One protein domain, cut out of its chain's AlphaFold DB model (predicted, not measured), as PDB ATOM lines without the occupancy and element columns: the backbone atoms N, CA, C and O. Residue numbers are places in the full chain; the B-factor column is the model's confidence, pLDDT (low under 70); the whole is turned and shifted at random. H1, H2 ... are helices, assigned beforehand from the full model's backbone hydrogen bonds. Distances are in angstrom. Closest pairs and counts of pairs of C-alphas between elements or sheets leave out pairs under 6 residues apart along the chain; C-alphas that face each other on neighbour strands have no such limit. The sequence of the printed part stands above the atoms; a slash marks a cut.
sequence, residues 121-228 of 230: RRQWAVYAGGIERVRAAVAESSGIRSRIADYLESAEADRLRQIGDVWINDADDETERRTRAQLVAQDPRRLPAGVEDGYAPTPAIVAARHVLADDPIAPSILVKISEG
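Overview. This is residues 121 to 228 of the 230 residues of the protein "HTH cro/C1-type domain-containing protein" of Microbacterium sp. 69-7 (UniProt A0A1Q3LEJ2). Two long helices, H1 and H2, meet near their ends as a V, and a shorter helix, H4, sits between the two arms near the corner and packs on both. At the far end of H2 the chain folds back as a helical hairpin with H3, a long link leads from H3 back to H4, and after H4 comes a last short helix, H5, whose residues 223 to 226 stick out together with residues 227 and 228. The printed part has 108 residues with five named helices, H1 to H5 in order along the chain, and no named strand: the class is all helix. The whole is loose, with a radius of gyration of the C-alphas of 18.1 A, and flat, spanning 50 by 43 by 20 A.

Arrangement. H1, residues 121 to 140, and H2, residues 142 to 169, touch only at the corner by their tight link, H1 with residues 137 to 139 alone and H2 with 144 to 145 alone. Their closest C-alphas, those of Val 138 and Arg 145, are 5.1 A apart, and they run opposite ways at a steep tilt of 55 degrees. H3, residues 174 to 186, forms a helical hairpin with H2: they run opposite ways at a shallow tilt of 5 degrees, and the closest C-alphas, those of Ile 168 and Arg 177, are 5.3 A apart. H2 touches H3 with residues 161 to 169 alone. H4, residues 203 to 213, touches H2 at its residues 145 to 156 alone, with the C-alphas of Leu 152 and Ile 205 closest at 5.7 A; the two run opposite ways at a steep tilt of 41 degrees. H4 touches H1 at residues 131 to 138 of H1 alone, with the C-alphas of Arg 135 and Val 211 closest at 5.4 A; these two run the same way at a steep tilt of 46 degrees. The helix packing is only just mostly crossed: of the 3 pairs that touch other than at the corner, 1 is at a shallow tilt. H2 is the hub, touching three helices. H5, residues 220 to 226, touches no helix. In H1, H2, H3 and H4 every O i to N i+4 pair is within hydrogen-bond range; in H5 it is 0 of 3, and 0 of 4 for O i to N i+3.

Along the chain. H1 begins at C-alpha 121, (282.734, -26.425, -0.309), and is 29.0 A long. H2, the longest helix with 28 residues, measures 40.9 A and ends at C-alpha 169, (292.178, -24.240, 37.502). H3 is 18.2 A long, H4 15.3 A and H5 11.0 A; H5 ends at C-alpha 226, (270.394, -35.992, 0.985).

Size, cuts and confidence. The C-alphas farthest apart, those of Thr 175 and Ser 226, are 53.6 A from each other. The printed part has no cut. The link from H3 to H4, residues 187 to 202, is long. Mean pLDDT of the printed part is 84.4; residues 214, 216 and 218 to 228 are under 70, and the mean of H5 is 46.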
ATOM      1  N   ARG A 121     282.657 -25.271   0.605       85.38
ATOM      2  CA  ARG A 121     282.734 -26.425  -0.309       85.38
ATOM      3  C   ARG A 121     284.082 -26.515  -1.026       85.38
ATOM      4  O   ARG A 121     284.633 -27.611  -1.127       85.38
ATOM      5  N   ARG A 122     284.629 -25.391  -1.502       87.56
ATOM      6  CA  ARG A 122     285.959 -25.352  -2.135       87.56
ATOM      7  C   ARG A 122     287.056 -25.757  -1.157       87.56
ATOM      8  O   ARG A 122     287.859 -26.628  -1.481       87.56
ATOM      9  N   GLN A 123     287.060 -25.179   0.041       89.75
ATOM     10  CA  GLN A 123     288.043 -25.507   1.074       89.75
ATOM     11  C   GLN A 123     287.941 -26.974   1.501       89.75
ATOM     12  O   GLN A 123     288.959 -27.646   1.662       89.75
ATOM     13  N   TRP A 124     286.722 -27.511   1.586       87.44
ATOM     14  CA  TRP A 124     286.518 -28.930   1.850       87.44
ATOM     15  C   TRP A 124     287.093 -29.826   0.750       87.44
ATOM     16  O   TRP A 124     287.770 -30.803   1.052       87.44
ATOM     17  N   ALA A 125     286.877 -29.493  -0.527       86.56
ATOM     18  CA  ALA A 125     287.460 -30.240  -1.641       86.56
ATOM     19  C   ALA A 125     289.000 -30.225  -1.611       86.56
ATOM     20  O   ALA A 125     289.632 -31.259  -1.842       86.56
ATOM     21  N   VAL A 126     289.612 -29.082  -1.273       92.44
ATOM     22  CA  VAL A 126     291.069 -28.971  -1.083       92.44
ATOM     23  C   VAL A 126     291.541 -29.872   0.058       92.44
ATOM     24  O   VAL A 126     292.505 -30.621  -0.114       92.44
ATOM     25  N   TYR A 127     290.846 -29.831   1.197       89.25
ATOM     26  CA  TYR A 127     291.135 -30.663   2.360       89.25
ATOM     27  C   TYR A 127     291.036 -32.158   2.033       89.25
ATOM     28  O   TYR A 127     292.012 -32.886   2.208       89.25
ATOM     29  N   ALA A 128     289.899 -32.603   1.492       89.00
ATOM     30  CA  ALA A 128     289.657 -34.000   1.152       89.00
ATOM     31  C   ALA A 128     290.687 -34.520   0.139       89.00
ATOM     32  O   ALA A 128     291.306 -35.556   0.364       89.00
ATOM     33  N   GLY A 129     290.966 -33.753  -0.922       89.38
ATOM     34  CA  GLY A 129     292.010 -34.107  -1.883       89.38
ATOM     35  C   GLY A 129     293.414 -34.153  -1.266       89.38
ATOM     36  O   GLY A 129     294.253 -34.935  -1.703       89.38
ATOM     37  N   GLY A 130     293.689 -33.330  -0.250       91.69
ATOM     38  CA  GLY A 130     294.922 -33.389   0.535       91.69
ATOM     39  C   GLY A 130     295.050 -34.680   1.337       91.69
ATOM     40  O   GLY A 130     296.084 -35.338   1.250       91.69
ATOM     41  N   ILE A 131     293.999 -35.063   2.064       91.62
ATOM     42  CA  ILE A 131     293.969 -36.304   2.848       91.62
ATOM     43  C   ILE A 131     294.154 -37.526   1.945       91.62
ATOM     44  O   ILE A 131     294.992 -38.368   2.253       91.62
ATOM     45  N   GLU A 132     293.462 -37.595   0.804       90.31
ATOM     46  CA  GLU A 132     293.600 -38.715  -0.139       90.31
ATOM     47  C   GLU A 132     295.028 -38.856  -0.689       90.31
ATOM     48  O   GLU A 132     295.572 -39.960  -0.752       90.31
ATOM     49  N   ARG A 133     295.707 -37.740  -0.998       91.25
ATOM     50  CA  ARG A 133     297.131 -37.780  -1.387       91.25
ATOM     51  C   ARG A 133     298.018 -38.342  -0.278       91.25
ATOM     52  O   ARG A 133     298.955 -39.086  -0.563       91.25
ATOM     53  N   VAL A 134     297.746 -37.985   0.977       91.62
ATOM     54  CA  VAL A 134     298.522 -38.484   2.120       91.62
ATOM     55  C   VAL A 134     298.225 -39.962   2.379       91.62
ATOM     56  O   VAL A 134     299.161 -40.712   2.637       91.62
ATOM     57  N   ARG A 135     296.968 -40.407   2.259       89.81
ATOM     58  CA  ARG A 135     296.591 -41.828   2.364       89.81
ATOM     59  C   ARG A 135     297.342 -42.687   1.357       89.81
ATOM     60  O   ARG A 135     297.949 -43.680   1.750       89.81
ATOM     61  N   ALA A 136     297.382 -42.260   0.093       88.94
ATOM     62  CA  ALA A 136     298.154 -42.942  -0.944       88.94
ATOM     63  C   ALA A 136     299.643 -43.051  -0.561       88.94
ATOM     64  O   ALA A 136     300.213 -44.139  -0.584       88.94
ATOM     65  N   ALA A 137     300.254 -41.956  -0.093       89.56
ATOM     66  CA  ALA A 137     301.653 -41.961   0.347       89.56
ATOM     67  C   ALA A 137     301.906 -42.852   1.583       89.56
ATOM     68  O   ALA A 137     302.962 -43.474   1.701       89.56
ATOM     69  N   VAL A 138     300.949 -42.927   2.512       90.75
ATOM     70  CA  VAL A 138     301.010 -43.796   3.699       90.75
ATOM     71  C   VAL A 138     300.895 -45.273   3.327       90.75
ATOM     72  O   VAL A 138     301.570 -46.096   3.947       90.75
ATOM     73  N   ALA A 139     300.082 -45.616   2.325       86.31
ATOM     74  CA  ALA A 139     299.977 -46.983   1.815       86.31
ATOM     75  C   ALA A 139     301.303 -47.472   1.201       86.31
ATOM     76  O   ALA A 139     301.636 -48.651   1.301       86.31
ATOM     77  N   GLU A 140     302.085 -46.559   0.620       89.50
ATOM     78  CA  GLU A 140     303.370 -46.851  -0.025       89.50
ATOM     79  C   GLU A 140     304.581 -46.754   0.926       89.50
ATOM     80  O   GLU A 140     305.650 -47.284   0.621       89.50
ATOM     81  N   SER A 141     304.449 -46.090   2.085       91.88
ATOM     82  CA  SER A 141     305.568 -45.810   2.993       91.88
ATOM     83  C   SER A 141     305.225 -45.988   4.475       91.88
ATOM     84  O   SER A 141     304.578 -45.147   5.108       91.88
ATOM     85  N   SER A 142     305.794 -47.032   5.085       87.75
ATOM     86  CA  SER A 142     305.707 -47.268   6.533       87.75
ATOM     87  C   SER A 142     306.368 -46.160   7.368       87.75
ATOM     88  O   SER A 142     305.905 -45.866   8.469       87.75
ATOM     89  N   GLY A 143     307.403 -45.495   6.841       93.50
ATOM     90  CA  GLY A 143     308.073 -44.376   7.514       93.50
ATOM     91  C   GLY A 143     307.189 -43.131   7.628       93.50
ATOM     92  O   GLY A 143     307.142 -42.500   8.685       93.50
ATOM     93  N   ILE A 144     306.434 -42.802   6.572       91.12
ATOM     94  CA  ILE A 144     305.459 -41.700   6.605       91.12
ATOM     95  C   ILE A 144     304.322 -42.041   7.572       91.12
ATOM     96  O   ILE A 144     303.944 -41.196   8.383       91.12
ATOM     97  N   ARG A 145     303.830 -43.289   7.546       91.38
ATOM     98  CA  ARG A 145     302.808 -43.764   8.492       91.38
ATOM     99  C   ARG A 145     303.242 -43.569   9.945       91.38
ATOM    100  O   ARG A 145     302.477 -43.004  10.721       91.38
ATOM    101  N   SER A 146     304.464 -43.990  10.290       93.50
ATOM    102  CA  SER A 146     305.018 -43.829  11.642       93.50
ATOM    103  C   SER A 146     305.068 -42.360  12.046       93.50
ATOM    104  O   SER A 146     304.560 -41.999  13.096       93.50
ATOM    105  N   ARG A 147     305.575 -41.485  11.170       93.00
ATOM    106  CA  ARG A 147     305.679 -40.050  11.465       93.00
ATOM    107  C   ARG A 147     304.319 -39.393  11.734       93.00
ATOM    108  O   ARG A 147     304.229 -38.498  12.569       93.00
ATOM    109  N   ILE A 148     303.271 -39.804  11.016       92.56
ATOM    110  CA  ILE A 148     301.909 -39.292  11.232       92.56
ATOM    111  C   ILE A 148     301.320 -39.839  12.537       92.56
ATOM    112  O   ILE A 148     300.639 -39.096  13.242       92.56
ATOM    113  N   ALA A 149     301.608 -41.095  12.890       91.88
ATOM    114  CA  ALA A 149     301.220 -41.662  14.181       91.88
ATOM    115  C   ALA A 149     301.911 -40.940  15.353       91.88
ATOM    116  O   ALA A 149     301.231 -40.539  16.294       91.88
ATOM    117  N   ASP A 150     303.216 -40.672  15.248       93.00
ATOM    118  CA  ASP A 150     303.979 -39.920  16.255       93.00
ATOM    119  C   ASP A 150     303.432 -38.491  16.418       93.00
ATOM    120  O   ASP A 150     303.317 -37.959  17.528       93.00
ATOM    121  N   TYR A 151     303.052 -37.857  15.301       91.00
ATOM    122  CA  TYR A 151     302.413 -36.543  15.311       91.00
ATOM    123  C   TYR A 151     301.034 -36.575  15.983       91.00
ATOM    124  O   TYR A 151     300.736 -35.689  16.783       91.00
ATOM    125  N   LEU A 152     300.208 -37.589  15.696       91.00
ATOM    126  CA  LEU A 152     298.910 -37.782  16.348       91.00
ATOM    127  C   LEU A 152     299.069 -37.962  17.862       91.00
ATOM    128  O   LEU A 152     298.360 -37.301  18.617       91.00
ATOM    129  N   GLU A 153     300.007 -38.805  18.307       90.75
ATOM    130  CA  GLU A 153     300.276 -39.014  19.736       90.75
ATOM    131  C   GLU A 153     300.714 -37.710  20.416       90.75
ATOM    132  O   GLU A 153     300.187 -37.347  21.470       90.75
ATOM    133  N   SER A 154     301.620 -36.962  19.780       89.62
ATOM    134  CA  SER A 154     302.089 -35.669  20.289       89.62
ATOM    135  C   SER A 154     300.945 -34.654  20.403       89.62
ATOM    136  O   SER A 154     300.789 -34.010  21.441       89.62
ATOM    137  N   ALA A 155     300.106 -34.553  19.369       90.38
ATOM    138  CA  ALA A 155     298.973 -33.634  19.336       90.38
ATOM    139  C   ALA A 155     297.890 -33.993  20.369       90.38
ATOM    140  O   ALA A 155     297.304 -33.095  20.978       90.38
ATOM    141  N   GLU A 156     297.626 -35.283  20.597       90.44
ATOM    142  CA  GLU A 156     296.696 -35.745  21.634       90.44
ATOM    143  C   GLU A 156     297.239 -35.430  23.035       90.44
ATOM    144  O   GLU A 156     296.511 -34.910  23.878       90.44
ATOM    145  N   ALA A 157     298.536 -35.648  23.273       88.81
ATOM    146  CA  ALA A 157     299.172 -35.294  24.539       88.81
ATOM    147  C   ALA A 157     299.145 -33.776  24.802       88.81
ATOM    148  O   ALA A 157     298.908 -33.360  25.937       88.81
ATOM    149  N   ASP A 158     299.365 -32.948  23.775       89.94
ATOM    150  CA  ASP A 158     299.251 -31.486  23.868       89.94
ATOM    151  C   ASP A 158     297.817 -31.054  24.208       89.94
ATOM    152  O   ASP A 158     297.611 -30.247  25.116       89.94
ATOM    153  N   ARG A 159     296.820 -31.621  23.517       91.50
ATOM    154  CA  ARG A 159     295.396 -31.360  23.775       91.50
ATOM    155  C   ARG A 159     295.010 -31.733  25.206       91.50
ATOM    156  O   ARG A 159     294.356 -30.946  25.882       91.50
ATOM    157  N   LEU A 160     295.415 -32.911  25.674       91.19
ATOM    158  CA  LEU A 160     295.103 -33.372  27.026       91.19
ATOM    159  C   LEU A 160     295.788 -32.517  28.096       91.19
ATOM    160  O   LEU A 160     295.183 -32.257  29.129       91.19
ATOM    161  N   ARG A 161     296.999 -32.002  27.843       90.25
ATOM    162  CA  ARG A 161     297.629 -31.013  28.735       90.25
ATOM    163  C   ARG A 161     296.797 -29.739  28.850       90.25
ATOM    164  O   ARG A 161     296.535 -29.305  29.962       90.25
ATOM    165  N   GLN A 162     296.312 -29.199  27.730       90.88
ATOM    166  CA  GLN A 162     295.458 -28.002  27.740       90.88
ATOM    167  C   GLN A 162     294.151 -28.219  28.513       90.88
ATOM    168  O   GLN A 162     293.745 -27.359  29.290       90.88
ATOM    169  N   ILE A 163     293.499 -29.371  28.326       92.44
ATOM    170  CA  ILE A 163     292.297 -29.738  29.091       92.44
ATOM    171  C   ILE A 163     292.644 -29.888  30.580       92.44
ATOM    172  O   ILE A 163     291.931 -29.373  31.440       92.44
ATOM    173  N   GLY A 164     293.765 -30.545  30.880       92.44
ATOM    174  CA  GLY A 164     294.286 -30.704  32.233       92.44
ATOM    175  C   GLY A 164     294.526 -29.370  32.935       92.44
ATOM    176  O   GLY A 164     294.149 -29.234  34.094       92.44
ATOM    177  N   ASP A 165     295.060 -28.364  32.242       93.00
ATOM    178  CA  ASP A 165     295.260 -27.019  32.797       93.00
ATOM    179  C   ASP A 165     293.932 -26.363  33.197       93.00
ATOM    180  O   ASP A 165     293.831 -25.766  34.271       93.00
ATOM    181  N   VAL A 166     292.885 -26.501  32.376       92.75
ATOM    182  CA  VAL A 166     291.543 -26.006  32.728       92.75
ATOM    183  C   VAL A 166     291.002 -26.749  33.947       92.75
ATOM    184  O   VAL A 166     290.546 -26.117  34.897       92.75
ATOM    185  N   TRP A 167     291.129 -28.076  33.965       92.81
ATOM    186  CA  TRP A 167     290.697 -28.907  35.087       92.81
ATOM    187  C   TRP A 167     291.446 -28.589  36.390       92.81
ATOM    188  O   TRP A 167     290.846 -28.579  37.459       92.81
ATOM    189  N   ILE A 168     292.743 -28.280  36.339       93.12
ATOM    190  CA  ILE A 168     293.519 -27.833  37.507       93.12
ATOM    191  C   ILE A 168     292.984 -26.497  38.033       93.12
ATOM    192  O   ILE A 168     292.873 -26.304  39.245       93.12
ATOM    193  N   ASN A 169     292.662 -25.569  37.132       92.88
ATOM    194  CA  ASN A 169     292.178 -24.240  37.502       92.88
ATOM    195  C   ASN A 169     290.767 -24.268  38.106       92.88
ATOM    196  O   ASN A 169     290.463 -23.417  38.937       92.88
ATOM    197  N   ASP A 170     289.964 -25.274  37.760       92.56
ATOM    198  CA  ASP A 170     288.620 -25.531  38.297       92.56
ATOM    199  C   ASP A 170     288.623 -26.314  39.630       92.56
ATOM    200  O   ASP A 170     287.650 -26.965  39.992       92.56
ATOM    201  N   ALA A 171     289.754 -26.360  40.340       93.00
ATOM    202  CA  ALA A 171     289.836 -26.988  41.659       93.00
ATOM    203  C   ALA A 171     289.230 -26.092  42.751       93.00
ATOM    204  O   ALA A 171     289.518 -24.888  42.792       93.00
ATOM    205  N   ASP A 172     288.491 -26.698  43.683       93.62
ATOM    206  CA  ASP A 172     287.808 -25.993  44.775       93.62
ATOM    207  C   ASP A 172     288.805 -25.437  45.806       93.62
ATOM    208  O   ASP A 172     288.583 -24.385  46.413       93.62
ATOM    209  N   ASP A 173     289.944 -26.118  45.981       96.31
ATOM    210  CA  ASP A 173     290.999 -25.720  46.910       96.31
ATOM    211  C   ASP A 173     292.425 -26.020  46.407       96.31
ATOM    212  O   ASP A 173     292.654 -26.633  45.363       96.31
ATOM    213  N   GLU A 174     293.424 -25.533  47.150       94.50
ATOM    214  CA  GLU A 174     294.845 -25.639  46.790       94.50
ATOM    215  C   GLU A 174     295.414 -27.064  46.908       94.50
ATOM    216  O   GLU A 174     296.325 -27.439  46.167       94.50
ATOM    217  N   THR A 175     294.877 -27.883  47.813       94.81
ATOM    218  CA  THR A 175     295.285 -29.288  47.969       94.81
ATOM    219  C   THR A 175     294.829 -30.094  46.763       94.81
ATOM    220  O   THR A 175     295.601 -30.871  46.188       94.81
ATOM    221  N   GLU A 176     293.584 -29.872  46.349       92.75
ATOM    222  CA  GLU A 176     293.029 -30.452  45.140       92.75
ATOM    223  C   GLU A 176     293.796 -29.975  43.904       92.75
ATOM    224  O   GLU A 176     294.283 -30.809  43.139       92.75
ATOM    225  N   ARG A 177     294.013 -28.662  43.749       94.62
ATOM    226  CA  ARG A 177     294.786 -28.079  42.639       94.62
ATOM    227  C   ARG A 177     296.162 -28.722  42.498       94.62
ATOM    228  O   ARG A 177     296.550 -29.127  41.403       94.62
ATOM    229  N   ARG A 178     296.887 -28.881  43.609       93.88
ATOM    230  CA  ARG A 178     298.208 -29.524  43.636       93.88
ATOM    231  C   ARG A 178     298.146 -30.999  43.240       93.88
ATOM    232  O   ARG A 178     299.028 -31.473  42.526       93.88
ATOM    233  N   THR A 179     297.107 -31.709  43.675       93.00
ATOM    234  CA  THR A 179     296.886 -33.122  43.332       93.00
ATOM    235  C   THR A 179     296.573 -33.287  41.845       93.00
ATOM    236  O   THR A 179     297.214 -34.095  41.170       93.00
ATOM    237  N   ARG A 180     295.659 -32.468  41.305       93.75
ATOM    238  CA  ARG A 180     295.331 -32.419  39.871       93.75
ATOM    239  C   ARG A 180     296.574 -32.078  39.035       93.75
ATOM    240  O   ARG A 180     296.874 -32.781  38.073       93.75
ATOM    241  N   ALA A 181     297.359 -31.079  39.449       92.88
ATOM    242  CA  ALA A 181     298.584 -30.671  38.758       92.88
ATOM    243  C   ALA A 181     299.644 -31.779  38.721       92.88
ATOM    244  O   ALA A 181     300.283 -32.000  37.692       92.88
ATOM    245  N   GLN A 182     299.805 -32.518  39.820       93.31
ATOM    246  CA  GLN A 182     300.719 -33.654  39.867       93.31
ATOM    247  C   GLN A 182     300.278 -34.788  38.929       93.31
ATOM    248  O   GLN A 182     301.130 -35.388  38.276       93.31
ATOM    249  N   LEU A 183     298.972 -35.060  38.822       89.44
ATOM    250  CA  LEU A 183     298.432 -36.066  37.898       89.44
ATOM    251  C   LEU A 183     298.704 -35.696  36.433       89.44
ATOM    252  O   LEU A 183     299.259 -36.507  35.693       89.44
ATOM    253  N   VAL A 184     298.386 -34.459  36.037       89.88
ATOM    254  CA  VAL A 184     298.606 -33.967  34.665       89.88
ATOM    255  C   VAL A 184     300.094 -33.959  34.303       89.88
ATOM    256  O   VAL A 184     300.456 -34.337  33.190       89.88
ATOM    257  N   ALA A 185     300.967 -33.578  35.242       89.69
ATOM    258  CA  ALA A 185     302.413 -33.559  35.029       89.69
ATOM    259  C   ALA A 185     303.030 -34.963  34.887       89.69
ATOM    260  O   ALA A 185     304.042 -35.115  34.205       89.69
ATOM    261  N   GLN A 186     302.453 -35.980  35.536       89.25
ATOM    262  CA  GLN A 186     302.931 -37.362  35.437       89.25
ATOM    263  C   GLN A 186     302.539 -38.013  34.112       89.25
ATOM    264  O   GLN A 186     303.393 -38.595  33.444       89.25
ATOM    265  N   ASP A 187     301.257 -37.945  33.747       86.31
ATOM    266  CA  ASP A 187     300.769 -38.439  32.462       86.31
ATOM    267  C   ASP A 187     299.421 -37.784  32.112       86.31
ATOM    268  O   ASP A 187     298.389 -38.166  32.676       86.31
ATOM    269  N   PRO A 188     299.378 -36.849  31.149       82.62
ATOM    270  CA  PRO A 188     298.134 -36.195  30.743       82.62
ATOM    271  C   PRO A 188     297.121 -37.172  30.118       82.62
ATOM    272  O   PRO A 188     295.945 -36.847  30.010       82.62
ATOM    273  N   ARG A 189     297.533 -38.395  29.748       82.62
ATOM    274  CA  ARG A 189     296.633 -39.462  29.266       82.62
ATOM    275  C   ARG A 189     295.825 -40.139  30.368       82.62
ATOM    276  O   ARG A 189     294.953 -40.946  30.067       82.62
ATOM    277  N   ARG A 190     296.117 -39.838  31.634       84.00
ATOM    278  CA  ARG A 190     295.431 -40.396  32.807       84.00
ATOM    279  C   ARG A 190     294.466 -39.412  33.457       84.00
ATOM    280  O   ARG A 190     294.167 -39.551  34.643       84.00
ATOM    281  N   LEU A 191     293.998 -38.415  32.706       84.88
ATOM    282  CA  LEU A 191     292.901 -37.575  33.166       84.88
ATOM    283  C   LEU A 191     291.689 -38.447  33.552       84.88
ATOM    284  O   LEU A 191     291.457 -39.486  32.924       84.88
ATOM    285  N   PRO A 192     290.940 -38.076  34.604       86.31
ATOM    286  CA  PRO A 192     289.709 -38.772  34.958       86.31
ATOM    287  C   PRO A 192     288.712 -38.774  33.796       86.31
ATOM    288  O   PRO A 192     288.594 -37.786  33.077       86.31
ATOM    289  N   ALA A 193     287.962 -39.868  33.653       81.94
ATOM    290  CA  ALA A 193     286.945 -39.989  32.613       81.94
ATOM    291  C   ALA A 193     285.920 -38.843  32.690       81.94
ATOM    292  O   ALA A 193     285.433 -38.518  33.776       81.94
ATOM    293  N   GLY A 194     285.587 -38.267  31.535       81.44
ATOM    294  CA  GLY A 194     284.629 -37.165  31.411       81.44
ATOM    295  C   GLY A 194     285.238 -35.771  31.587       81.44
ATOM    296  O   GLY A 194     284.553 -34.782  31.351       81.44
ATOM    297  N   VAL A 195     286.524 -35.652  31.937       84.81
ATOM    298  CA  VAL A 195     287.219 -34.349  31.959       84.81
ATOM    299  C   VAL A 195     287.403 -33.800  30.538       84.81
ATOM    300  O   VAL A 195     287.380 -32.591  30.318       84.81
ATOM    301  N   GLU A 196     287.537 -34.684  29.555       81.19
ATOM    302  CA  GLU A 196     287.573 -34.346  28.135       81.19
ATOM    303  C   GLU A 196     286.196 -34.035  27.516       81.19
ATOM    304  O   GLU A 196     286.150 -33.546  26.377       81.19
ATOM    305  N   ASP A 197     285.090 -34.285  28.229       81.62
ATOM    306  CA  ASP A 197     283.741 -34.063  27.706       81.62
ATOM    307  C   ASP A 197     283.513 -32.571  27.429       81.62
ATOM    308  O   ASP A 197     283.802 -31.693  28.238       81.62
ATOM    309  N   GLY A 198     283.008 -32.268  26.232       75.06
ATOM    310  CA  GLY A 198     282.808 -30.891  25.770       75.06
ATOM    311  C   GLY A 198     284.004 -30.272  25.039       75.06
ATOM    312  O   GLY A 198     283.845 -29.220  24.420       75.06
ATOM    313  N   TYR A 199     285.168 -30.932  24.997       81.44
ATOM    314  CA  TYR A 199     286.321 -30.462  24.226       81.44
ATOM    315  C   TYR A 199     286.433 -31.191  22.885       81.44
ATOM    316  O   TYR A 199     286.821 -32.358  22.825       81.44
ATOM    317  N   ALA A 200     286.199 -30.491  21.774       82.56
ATOM    318  CA  ALA A 200     286.351 -31.051  20.426       82.56
ATOM    319  C   ALA A 200     287.829 -31.308  20.055       82.56
ATOM    320  O   ALA A 200     288.690 -30.497  20.413       82.56
ATOM    321  N   PRO A 201     288.157 -32.410  19.344       85.94
ATOM    322  CA  PRO A 201     289.527 -32.700  18.920       85.94
ATOM    323  C   PRO A 201     290.092 -31.573  18.052       85.94
ATOM    324  O   PRO A 201     289.364 -30.908  17.312       85.94
ATOM    325  N   THR A 202     291.408 -31.364  18.121       87.75
ATOM    326  CA  THR A 202     292.062 -30.337  17.302       87.75
ATOM    327  C   THR A 202     292.042 -30.734  15.818       87.75
ATOM    328  O   THR A 202     292.014 -31.928  15.500       87.75
ATOM    329  N   PRO A 203     292.118 -29.772  14.877       87.12
ATOM    330  CA  PRO A 203     292.157 -30.084  13.445       87.12
ATOM    331  C   PRO A 203     293.292 -31.042  13.047       87.12
ATOM    332  O   PRO A 203     293.117 -31.879  12.164       87.12
ATOM    333  N   ALA A 204     294.436 -30.954  13.732       86.06
ATOM    334  CA  ALA A 204     295.580 -31.844  13.550       86.06
ATOM    335  C   ALA A 204     295.241 -33.308  13.878       86.06
ATOM    336  O   ALA A 204     295.541 -34.204  13.089       86.06
ATOM    337  N   ILE A 205     294.566 -33.534  15.009       88.94
ATOM    338  CA  ILE A 205     294.111 -34.860  15.446       88.94
ATOM    339  C   ILE A 205     293.098 -35.424  14.447       88.94
ATOM    340  O   ILE A 205     293.226 -36.572  14.026       88.94
ATOM    341  N   VAL A 206     292.126 -34.612  14.015       88.12
ATOM    342  CA  VAL A 206     291.110 -35.025  13.030       88.12
ATOM    343  C   VAL A 206     291.759 -35.437  11.706       88.12
ATOM    344  O   VAL A 206     291.480 -36.517  11.192       88.12
ATOM    345  N   ALA A 207     292.667 -34.617  11.168       88.31
ATOM    346  CA  ALA A 207     293.353 -34.918   9.915       88.31
ATOM    347  C   ALA A 207     294.211 -36.190  10.004       88.31
ATOM    348  O   ALA A 207     294.148 -37.031   9.108       88.31
ATOM    349  N   ALA A 208     294.978 -36.366  11.086       89.06
ATOM    350  CA  ALA A 208     295.798 -37.559  11.272       89.06
ATOM    351  C   ALA A 208     294.944 -38.831  11.419       89.06
ATOM    352  O   ALA A 208     295.287 -39.863  10.846       89.06
ATOM    353  N   ARG A 209     293.796 -38.753  12.108       87.31
ATOM    354  CA  ARG A 209     292.841 -39.870  12.203       87.31
ATOM    355  C   ARG A 209     292.241 -40.224  10.844       87.31
ATOM    356  O   ARG A 209     292.306 -41.390  10.470       87.31
ATOM    357  N   HIS A 210     291.788 -39.243  10.055       88.62
ATOM    358  CA  HIS A 210     291.328 -39.509   8.687       88.62
ATOM    359  C   HIS A 210     292.405 -40.203   7.840       88.62
ATOM    360  O   HIS A 210     292.094 -41.102   7.069       88.62
ATOM    361  N   VAL A 211     293.681 -39.846   7.983       89.06
ATOM    362  CA  VAL A 211     294.758 -40.522   7.241       89.06
ATOM    363  C   VAL A 211     294.987 -41.962   7.715       89.06
ATOM    364  O   VAL A 211     295.238 -42.836   6.892       89.06
ATOM    365  N   LEU A 212     294.952 -42.217   9.025       86.25
ATOM    366  CA  LEU A 212     295.380 -43.499   9.600       86.25
ATOM    367  C   LEU A 212     294.269 -44.554   9.700       86.25
ATOM    368  O   LEU A 212     294.591 -45.746   9.661       86.25
ATOM    369  N   ALA A 213     293.013 -44.124   9.856       76.44
ATOM    370  CA  ALA A 213     291.853 -44.978  10.121       76.44
ATOM    371  C   ALA A 213     290.976 -45.258   8.883       76.44
ATOM    372  O   ALA A 213     289.981 -45.961   9.005       76.44
ATOM    373  N   ASP A 214     291.320 -44.706   7.711       67.06
ATOM    374  CA  ASP A 214     290.490 -44.752   6.488       67.06
ATOM    375  C   ASP A 214     289.040 -44.250   6.678       67.06
ATOM    376  O   ASP A 214     288.160 -44.502   5.855       67.06
ATOM    377  N   ASP A 215     288.794 -43.457   7.725       70.69
ATOM    378  CA  ASP A 215     287.477 -42.900   8.038       70.69
ATOM    379  C   ASP A 215     286.902 -42.077   6.869       70.69
ATOM    380  O   ASP A 215     287.621 -41.297   6.239       70.69
ATOM    381  N   PRO A 216     285.603 -42.171   6.554       68.00
ATOM    382  CA  PRO A 216     285.027 -41.399   5.461       68.00
ATOM    383  C   PRO A 216     285.207 -39.890   5.688       68.00
ATOM    384  O   PRO A 216     284.808 -39.342   6.714       68.00
ATOM    385  N   ILE A 217     285.756 -39.197   4.683       71.00
ATOM    386  CA  ILE A 217     285.920 -37.736   4.677       71.00
ATOM    387  C   ILE A 217     284.563 -37.105   4.321       71.00
ATOM    388  O   ILE A 217     284.372 -36.542   3.241       71.00
ATOM    389  N   ALA A 218     283.574 -37.255   5.199       59.50
ATOM    390  CA  ALA A 218     282.230 -36.737   4.981       59.50
ATOM    391  C   ALA A 218     282.045 -35.392   5.703       59.50
ATOM    392  O   ALA A 218     282.182 -35.323   6.926       59.50
ATOM    393  N   PRO A 219     281.689 -34.310   4.996       57.38
ATOM    394  CA  PRO A 219     281.253 -33.093   5.657       57.38
ATOM    395  C   PRO A 219     279.832 -33.321   6.181       57.38
ATOM    396  O   PRO A 219     278.912 -33.631   5.423       57.38
ATOM    397  N   SER A 220     279.635 -33.133   7.484       53.34
ATOM    398  CA  SER A 220     278.337 -33.286   8.163       53.34
ATOM    399  C   SER A 220     277.212 -32.432   7.553       53.34
ATOM    400  O   SER A 220     276.041 -32.798   7.638       53.34
ATOM    401  N   ILE A 221     277.563 -31.331   6.876       47.84
ATOM    402  CA  ILE A 221     276.640 -30.478   6.113       47.84
ATOM    403  C   ILE A 221     276.139 -31.128   4.810       47.84
ATOM    404  O   ILE A 221     275.043 -30.797   4.375       47.84
ATOM    405  N   LEU A 222     276.883 -32.049   4.184       47.94
ATOM    406  CA  LEU A 222     276.428 -32.722   2.955       47.94
ATOM    407  C   LEU A 222     275.568 -33.959   3.239       47.94
ATOM    408  O   LEU A 222     274.689 -34.261   2.440       47.94
ATOM    409  N   VAL A 223     275.764 -34.632   4.377       47.47
ATOM    410  CA  VAL A 223     274.995 -35.839   4.744       47.47
ATOM    411  C   VAL A 223     273.522 -35.508   5.023       47.47
ATOM    412  O   VAL A 223     272.628 -36.238   4.611       47.47
ATOM    413  N   LYS A 224     273.236 -34.360   5.650       42.59
ATOM    414  CA  LYS A 224     271.855 -33.986   6.010       42.59
ATOM    415  C   LYS A 224     271.004 -33.461   4.851       42.59
ATOM    416  O   LYS A 224     269.785 -33.436   4.978       42.59
ATOM    417  N   ILE A 225     271.605 -33.042   3.736       44.66
ATOM    418  CA  ILE A 225     270.845 -32.503   2.594       44.66
ATOM    419  C   ILE A 225     270.293 -33.641   1.718       44.66
ATOM    420  O   ILE A 225     269.250 -33.468   1.097       44.66
ATOM    421  N   SER A 226     270.921 -34.825   1.710       41.41
ATOM    422  CA  SER A 226     270.394 -35.992   0.985       41.41
ATOM    423  C   SER A 226     269.318 -36.770   1.745       41.41
ATOM    424  O   SER A 226     268.539 -37.474   1.117       41.41
ATOM    425  N   GLU A 227     269.243 -36.652   3.074       44.28
ATOM    426  CA  GLU A 227     268.251 -37.381   3.889       44.28
ATOM    427  C   GLU A 227     266.922 -36.622   4.079       44.28
ATOM    428  O   GLU A 227     265.967 -37.174   4.615       44.28
ATOM    429  N   GLY A 228     266.833 -35.366   3.622       41.28
ATOM    430  CA  GLY A 228     265.641 -34.515   3.747       41.28
ATOM    431  C   GLY A 228     264.797 -34.363   2.477       41.28
ATOM    432  O   GLY A 228     263.959 -33.464   2.427       41.28
TER     433      GLY A 228